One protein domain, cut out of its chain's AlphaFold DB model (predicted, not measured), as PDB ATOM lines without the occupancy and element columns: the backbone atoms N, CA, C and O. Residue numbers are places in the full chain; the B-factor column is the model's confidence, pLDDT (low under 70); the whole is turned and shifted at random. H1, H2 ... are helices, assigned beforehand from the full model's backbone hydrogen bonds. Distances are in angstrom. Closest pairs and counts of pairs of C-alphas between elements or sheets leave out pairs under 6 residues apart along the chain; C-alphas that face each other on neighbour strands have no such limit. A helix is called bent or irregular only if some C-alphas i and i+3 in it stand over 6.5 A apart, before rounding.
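Overview. This is residues 2 to 51 of the 292 residues of a protein of Gemmatimonadetes bacterium (UniProt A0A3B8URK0). A small hairpin of two helices, H1 and the longer H2, makes one end of this loose model, and a third helix, H3, is set off from it with an open gap between. The link after H2 crosses that gap, and residues 32 to 40 and 42 to 51, most of which belong to H3, stick out from the rest. The printed part has 50 residues with three named helices, in the order H1, H2, H3, and no named strand; the class is all helix. The whole is loose, with a radius of gyration of the C-alphas of 13.5 A, and elongated, with spans of 35 by 22 by 17 A.

Arrangement. The printed part begins with H1, residues 2 to 7. A short link of 7 residues joins it to H2, residues 15 to 27. H1 and H2 touch, and their closest C-alphas are those of Ile 5 and Ala 18, 6.9 A apart. H2 touches H1 with residues 18 to 22 alone. The two run opposite ways at a shallow tilt of 22 degrees, with their centres 10.5 A apart, and form a helical hairpin. Another short link of 7 residues leads to H3, residues 35 to 50. H3 touches no helix: H1 and H3 are apart, and H2 and H3 are apart too, though they follow each other in the chain. In H1, H2 and H3 every O i to N i+4 pair is within hydrogen-bond range.

Along the chain. H1 runs from Ile 2 to Arg 7, with C-alpha 2 at (114.843, 227.681, 93.665). H2 runs from Ser 15 to Gly 27 and measures 18.2 A from first to last C-alpha; C-alpha 15 is at (117.294, 214.261, 97.071). H3, the longest helix with 16 residues, runs from Val 35 to Leu 50 and measures 21.6 A; it ends with C-alpha 50 at (141.487, 225.956, 109.927). No helix is bent or irregular.

Size, cuts and confidence. The two C-alphas farthest apart are those of Arg 7 and Leu 51, at 38.0 A, and the first and last printed C-alphas, of Ile 2 and Leu 51, are 33.6 A apart. Without the stretches that stand free, the body has 31 residues and spans 28 by 16 by 16 A. The printed part has no cut, and neither link is long. The mean pLDDT of the printed part is 73.7. Residues 31 to 51 are under 70, and the mean is 56 for H3, against 85 for H1 and 87 for H2.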
ATOM      1  N   ILE A   2     115.531 228.746  92.899       80.94
ATOM      2  CA  ILE A   2     114.843 227.681  93.665       80.94
ATOM      3  C   ILE A   2     114.155 226.645  92.757       80.94
ATOM      4  O   ILE A   2     114.425 225.455  92.878       80.94
ATOM      5  N   GLU A   3     113.366 227.092  91.774       81.88
ATOM      6  CA  GLU A   3     112.673 226.197  90.827       81.88
ATOM      7  C   GLU A   3     113.616 225.300  90.004       81.88
ATOM      8  O   GLU A   3     113.227 224.218  89.572       81.88
ATOM      9  N   VAL A   4     114.860 225.736  89.772       85.62
ATOM     10  CA  VAL A   4     115.865 224.934  89.055       85.62
ATOM     11  C   VAL A   4     116.346 223.799  89.954       85.62
ATOM     12  O   VAL A   4     116.363 222.650  89.531       85.62
ATOM     13  N   ILE A   5     116.651 224.103  91.217       85.19
ATOM     14  CA  ILE A   5     117.079 223.106  92.206       85.19
ATOM     15  C   ILE A   5     115.965 222.082  92.450       85.19
ATOM     16  O   ILE A   5     116.239 220.889  92.518       85.19
ATOM     17  N   GLU A   6     114.709 222.529  92.513       87.38
ATOM     18  CA  GLU A   6     113.541 221.655  92.667       87.38
ATOM     19  C   GLU A   6     113.382 220.664  91.511       87.38
ATOM     20  O   GLU A   6     113.131 219.481  91.742       87.38
ATOM     21  N   ARG A   7     113.561 221.125  90.268       89.56
ATOM     22  CA  ARG A   7     113.476 220.270  89.073       89.56
ATOM     23  C   ARG A   7     114.654 219.303  88.942       89.56
ATOM     24  O   ARG A   7     114.504 218.262  88.308       89.56
ATOM     25  N   SER A   8     115.788 219.631  89.552       89.62
ATOM     26  CA  SER A   8     117.019 218.834  89.515       89.62
ATOM     27  C   SER A   8     117.168 217.850  90.694       89.62
ATOM     28  O   SER A   8     118.184 217.154  90.809       89.62
ATOM     29  N   VAL A   9     116.175 217.763  91.589       89.44
ATOM     30  CA  VAL A   9     116.171 216.821  92.723       89.44
ATOM     31  C   VAL A   9     116.081 215.376  92.228       89.44
ATOM     32  O   VAL A   9     115.126 214.989  91.565       89.44
ATOM     33  N   GLY A  10     117.046 214.546  92.628       81.69
ATOM     34  CA  GLY A  10     117.119 213.131  92.250       81.69
ATOM     35  C   GLY A  10     117.734 212.872  90.872       81.69
ATOM     36  O   GLY A  10     117.912 211.711  90.513       81.69
ATOM     37  N   THR A  11     118.087 213.921  90.125       89.31
ATOM     38  CA  THR A  11     118.786 213.824  88.835       89.31
ATOM     39  C   THR A  11     120.188 214.419  88.924       89.31
ATOM     40  O   THR A  11     121.163 213.691  88.760       89.31
ATOM     41  N   GLU A  12     120.309 215.710  89.246       85.88
ATOM     42  CA  GLU A  12     121.606 216.387  89.409       85.88
ATOM     43  C   GLU A  12     122.016 216.501  90.882       85.88
ATOM     44  O   GLU A  12     123.206 216.508  91.197       85.88
ATOM     45  N   PHE A  13     121.043 216.553  91.801       91.38
ATOM     46  CA  PHE A  13     121.292 216.690  93.237       91.38
ATOM     47  C   PHE A  13     120.672 215.545  94.035       91.38
ATOM     48  O   PHE A  13     119.511 215.181  93.836       91.38
ATOM     49  N   GLY A  14     121.430 215.014  95.000       90.94
ATOM     50  CA  GLY A  14     120.924 214.025  95.950       90.94
ATOM     51  C   GLY A  14     119.684 214.550  96.672       90.94
ATOM     52  O   GLY A  14     119.674 215.679  97.169       90.94
ATOM     53  N   SER A  15     118.617 213.748  96.706       89.38
ATOM     54  CA  SER A  15     117.294 214.261  97.071       89.38
ATOM     55  C   SER A  15     117.199 214.789  98.498       89.38
ATOM     56  O   SER A  15     116.462 215.738  98.743       89.38
ATOM     57  N   GLU A  16     117.945 214.198  99.426       90.44
ATOM     58  CA  GLU A  16     118.036 214.660 100.811       90.44
ATOM     59  C   GLU A  16     118.724 216.029 100.900       90.44
ATOM     60  O   GLU A  16     118.165 216.971 101.453       90.44
ATOM     61  N   VAL A  17     119.883 216.177 100.253       88.81
ATOM     62  CA  VAL A  17     120.677 217.417 100.254       88.81
ATOM     63  C   VAL A  17     119.902 218.573  99.620       88.81
ATOM     64  O   VAL A  17     119.845 219.666 100.185       88.81
ATOM     65  N   ALA A  18     119.259 218.331  98.476       88.50
ATOM     66  CA  ALA A  18     118.489 219.355  97.779       88.50
ATOM     67  C   ALA A  18     117.272 219.814  98.594       88.50
ATOM     68  O   ALA A  18     117.014 221.012  98.699       88.50
ATOM     69  N   LYS A  19     116.547 218.882  99.228       87.62
ATOM     70  CA  LYS A  19     115.405 219.214 100.095       87.62
ATOM     71  C   LYS A  19     115.837 220.001 101.331       87.62
ATOM     72  O   LYS A  19     115.160 220.960 101.687       87.62
ATOM     73  N   THR A  20     116.969 219.649 101.940       88.69
ATOM     74  CA  THR A  20     117.538 220.397 103.070       88.69
ATOM     75  C   THR A  20     117.897 221.825 102.668       88.69
ATOM     76  O   THR A  20     117.496 222.764 103.352       88.69
ATOM     77  N   TYR A  21     118.563 222.019 101.524       86.38
ATOM     78  CA  TYR A  21     118.868 223.360 101.013       86.38
ATOM     79  C   TYR A  21     117.597 224.186 100.758       86.38
ATOM     80  O   TYR A  21     117.495 225.323 101.213       86.38
ATOM     81  N   LEU A  22     116.595 223.603 100.091       87.50
ATOM     82  CA  LEU A  22     115.316 224.269  99.826       87.50
ATOM     83  C   LEU A  22     114.572 224.634 101.118       87.50
ATOM     84  O   LEU A  22     113.911 225.669 101.170       87.50
ATOM     85  N   SER A  23     114.685 223.812 102.164       86.38
ATOM     86  CA  SER A  23     114.120 224.110 103.482       86.38
ATOM     87  C   SER A  23     114.806 225.307 104.141       86.38
ATOM     88  O   SER A  23     114.114 226.168 104.677       86.38
ATOM     89  N   LEU A  24     116.139 225.388 104.075       86.00
ATOM     90  CA  LEU A  24     116.908 226.512 104.622       86.00
ATOM     91  C   LEU A  24     116.606 227.820 103.879       86.00
ATOM     92  O   LEU A  24     116.433 228.863 104.504       86.00
ATOM     93  N   GLU A  25     116.506 227.770 102.549       82.81
ATOM     94  CA  GLU A  25     116.191 228.945 101.725       82.81
ATOM     95  C   GLU A  25     114.788 229.476 102.043       82.81
ATOM     96  O   GLU A  25     114.603 230.668 102.279       82.81
ATOM     97  N   ARG A  26     113.790 228.583 102.121       84.56
ATOM     98  CA  ARG A  26     112.411 228.947 102.482       84.56
ATOM     99  C   ARG A  26     112.290 229.445 103.926       84.56
ATOM    100  O   ARG A  26     111.401 230.246 104.203       84.56
ATOM    101  N   GLY A  27     113.162 228.981 104.822       83.12
ATOM    102  CA  GLY A  27     113.273 229.454 106.204       83.12
ATOM    103  C   GLY A  27     113.973 230.810 106.353       83.12
ATOM    104  O   GLY A  27     113.910 231.403 107.424       83.12
ATOM    105  N   GLY A  28     114.609 231.326 105.294       78.38
ATOM    106  CA  GLY A  28     115.415 232.552 105.349       78.38
ATOM    107  C   GLY A  28     116.778 232.370 106.027       78.38
ATOM    108  O   GLY A  28     117.468 233.354 106.294       78.38
ATOM    109  N   ASP A  29     117.179 231.124 106.289       76.31
ATOM    110  CA  ASP A  29     118.449 230.775 106.935       76.31
ATOM    111  C   ASP A  29     119.627 230.813 105.953       76.31
ATOM    112  O   ASP A  29     120.792 230.901 106.357       76.31
ATOM    113  N   VAL A  30     119.343 230.776 104.647       70.62
ATOM    114  CA  VAL A  30     120.352 230.998 103.611       70.62
ATOM    115  C   VAL A  30     120.624 232.501 103.505       70.62
ATOM    116  O   VAL A  30     119.718 233.284 103.211       70.62
ATOM    117  N   PRO A  31     121.872 232.951 103.730       65.19
ATOM    118  CA  PRO A  31     122.223 234.347 103.533       65.19
ATOM    119  C   PRO A  31     121.968 234.750 102.081       65.19
ATOM    120  O   PRO A  31     122.432 234.069 101.166       65.19
ATOM    121  N   GLY A  32     121.312 235.891 101.866       64.12
ATOM    122  CA  GLY A  32     121.219 236.478 100.531       64.12
ATOM    123  C   GLY A  32     122.607 236.659  99.899       64.12
ATOM    124  O   GLY A  32     123.603 236.849 100.607       64.12
ATOM    125  N   TYR A  33     122.672 236.602  98.566       62.72
ATOM    126  CA  TYR A  33     123.915 236.800  97.817       62.72
ATOM    127  C   TYR A  33     124.372 238.263  97.914       62.72
ATOM    128  O   TYR A  33     124.098 239.090  97.047       62.72
ATOM    129  N   ASP A  34     125.069 238.589  98.997       63.22
ATOM    130  CA  ASP A  34     125.897 239.782  99.119       63.22
ATOM    131  C   ASP A  34     127.356 239.338  99.161       63.22
ATOM    132  O   ASP A  34     127.797 238.686 100.109       63.22
ATOM    133  N   VAL A  35     128.114 239.707  98.128       57.88
ATOM    134  CA  VAL A  35     129.534 239.362  97.966       57.88
ATOM    135  C   VAL A  35     130.354 239.789  99.193       57.88
ATOM    136  O   VAL A  35     131.301 239.101  99.578       57.88
ATOM    137  N   THR A  36     129.965 240.878  99.860       56.81
ATOM    138  CA  THR A  36     130.674 241.419 101.029       56.81
ATOM    139  C   THR A  36     130.400 240.596 102.292       56.81
ATOM    140  O   THR A  36     131.332 240.225 103.011       56.81
ATOM    141  N   SER A  37     129.132 240.273 102.563       55.56
ATOM    142  CA  SER A  37     128.706 239.398 103.665       55.56
ATOM    143  C   SER A  37     129.196 237.958 103.479       55.56
ATOM    144  O   SER A  37     129.676 237.330 104.426       55.56
ATOM    145  N   PHE A  38     129.176 237.454 102.242       54.06
ATOM    146  CA  PHE A  38     129.631 236.108 101.903       54.06
ATOM    147  C   PHE A  38     131.139 235.938 102.138       54.06
ATOM    148  O   PHE A  38     131.563 234.940 102.722       54.06
ATOM    149  N   ARG A  39     131.949 236.955 101.797       54.44
ATOM    150  CA  ARG A  39     133.399 236.961 102.060       54.44
ATOM    151  C   ARG A  39     133.721 236.845 103.552       54.44
ATOM    152  O   ARG A  39     134.595 236.069 103.927       54.44
ATOM    153  N   HIS A  40     133.004 237.574 104.410       54.81
ATOM    154  CA  HIS A  40     133.217 237.513 105.861       54.81
ATOM    155  C   HIS A  40     132.742 236.188 106.477       54.81
ATOM    156  O   HIS A  40     133.367 235.695 107.415       54.81
ATOM    157  N   LYS A  41     131.667 235.589 105.950       56.19
ATOM    158  CA  LYS A  41     131.149 234.304 106.445       56.19
ATOM    159  C   LYS A  41     132.017 233.115 106.034       56.19
ATOM    160  O   LYS A  41     132.264 232.264 106.883       56.19
ATOM    161  N   ILE A  42     132.540 233.079 104.802       56.28
ATOM    162  CA  ILE A  42     133.512 232.048 104.394       56.28
ATOM    163  C   ILE A  42     134.740 232.092 105.294       56.28
ATOM    164  O   ILE A  42     135.168 231.043 105.758       56.28
ATOM    165  N   LEU A  43     135.277 233.281 105.580       55.88
ATOM    166  CA  LEU A  43     136.451 233.398 106.446       55.88
ATOM    167  C   LEU A  43     136.181 232.880 107.865       55.88
ATOM    168  O   LEU A  43     137.059 232.237 108.418       55.88
ATOM    169  N   ARG A  44     134.969 233.060 108.413       55.38
ATOM    170  CA  ARG A  44     134.576 232.499 109.722       55.38
ATOM    171  C   ARG A  44     134.391 230.981 109.721       55.38
ATOM    172  O   ARG A  44     134.779 230.314 110.669       55.38
ATOM    173  N   VAL A  45     133.776 230.417 108.679       56.56
ATOM    174  CA  VAL A  45     133.642 228.952 108.564       56.56
ATOM    175  C   VAL A  45     135.011 228.320 108.322       56.56
ATOM    176  O   VAL A  45     135.331 227.301 108.925       56.56
ATOM    177  N   ALA A  46     135.841 228.960 107.496       56.97
ATOM    178  CA  ALA A  46     137.233 228.587 107.320       56.97
ATOM    179  C   ALA A  46     137.999 228.702 108.640       56.97
ATOM    180  O   ALA A  46     138.791 227.823 108.912       56.97
ATOM    181  N   GLU A  47     137.721 229.687 109.496       55.22
ATOM    182  CA  GLU A  47     138.277 229.768 110.853       55.22
ATOM    183  C   GLU A  47     138.018 228.469 111.631       55.22
ATOM    184  O   GLU A  47     138.951 227.848 112.108       55.22
ATOM    185  N   HIS A  48     136.788 227.952 111.652       56.09
ATOM    186  CA  HIS A  48     136.489 226.688 112.343       56.09
ATOM    187  C   HIS A  48     137.052 225.426 111.665       56.09
ATOM    188  O   HIS A  48     137.233 224.415 112.336       56.09
ATOM    189  N   VAL A  49     137.321 225.461 110.357       57.38
ATOM    190  CA  VAL A  49     137.977 224.359 109.622       57.38
ATOM    191  C   VAL A  49     139.509 224.444 109.717       57.38
ATOM    192  O   VAL A  49     140.190 223.430 109.598       57.38
ATOM    193  N   LEU A  50     140.055 225.646 109.919       56.59
ATOM    194  CA  LEU A  50     141.487 225.956 109.927       56.59
ATOM    195  C   LEU A  50     142.058 226.165 111.337       56.59
ATOM    196  O   LEU A  50     143.273 226.298 111.469       56.59
ATOM    197  N   LEU A  51     141.235 226.197 112.386       47.03
ATOM    198  CA  LEU A  51     141.699 226.264 113.770       47.03
ATOM    199  C   LEU A  51     141.906 224.851 114.328       47.03
ATOM    200  O   LEU A  51     140.944 224.169 114.669       47.03
TER     201      LEU A  51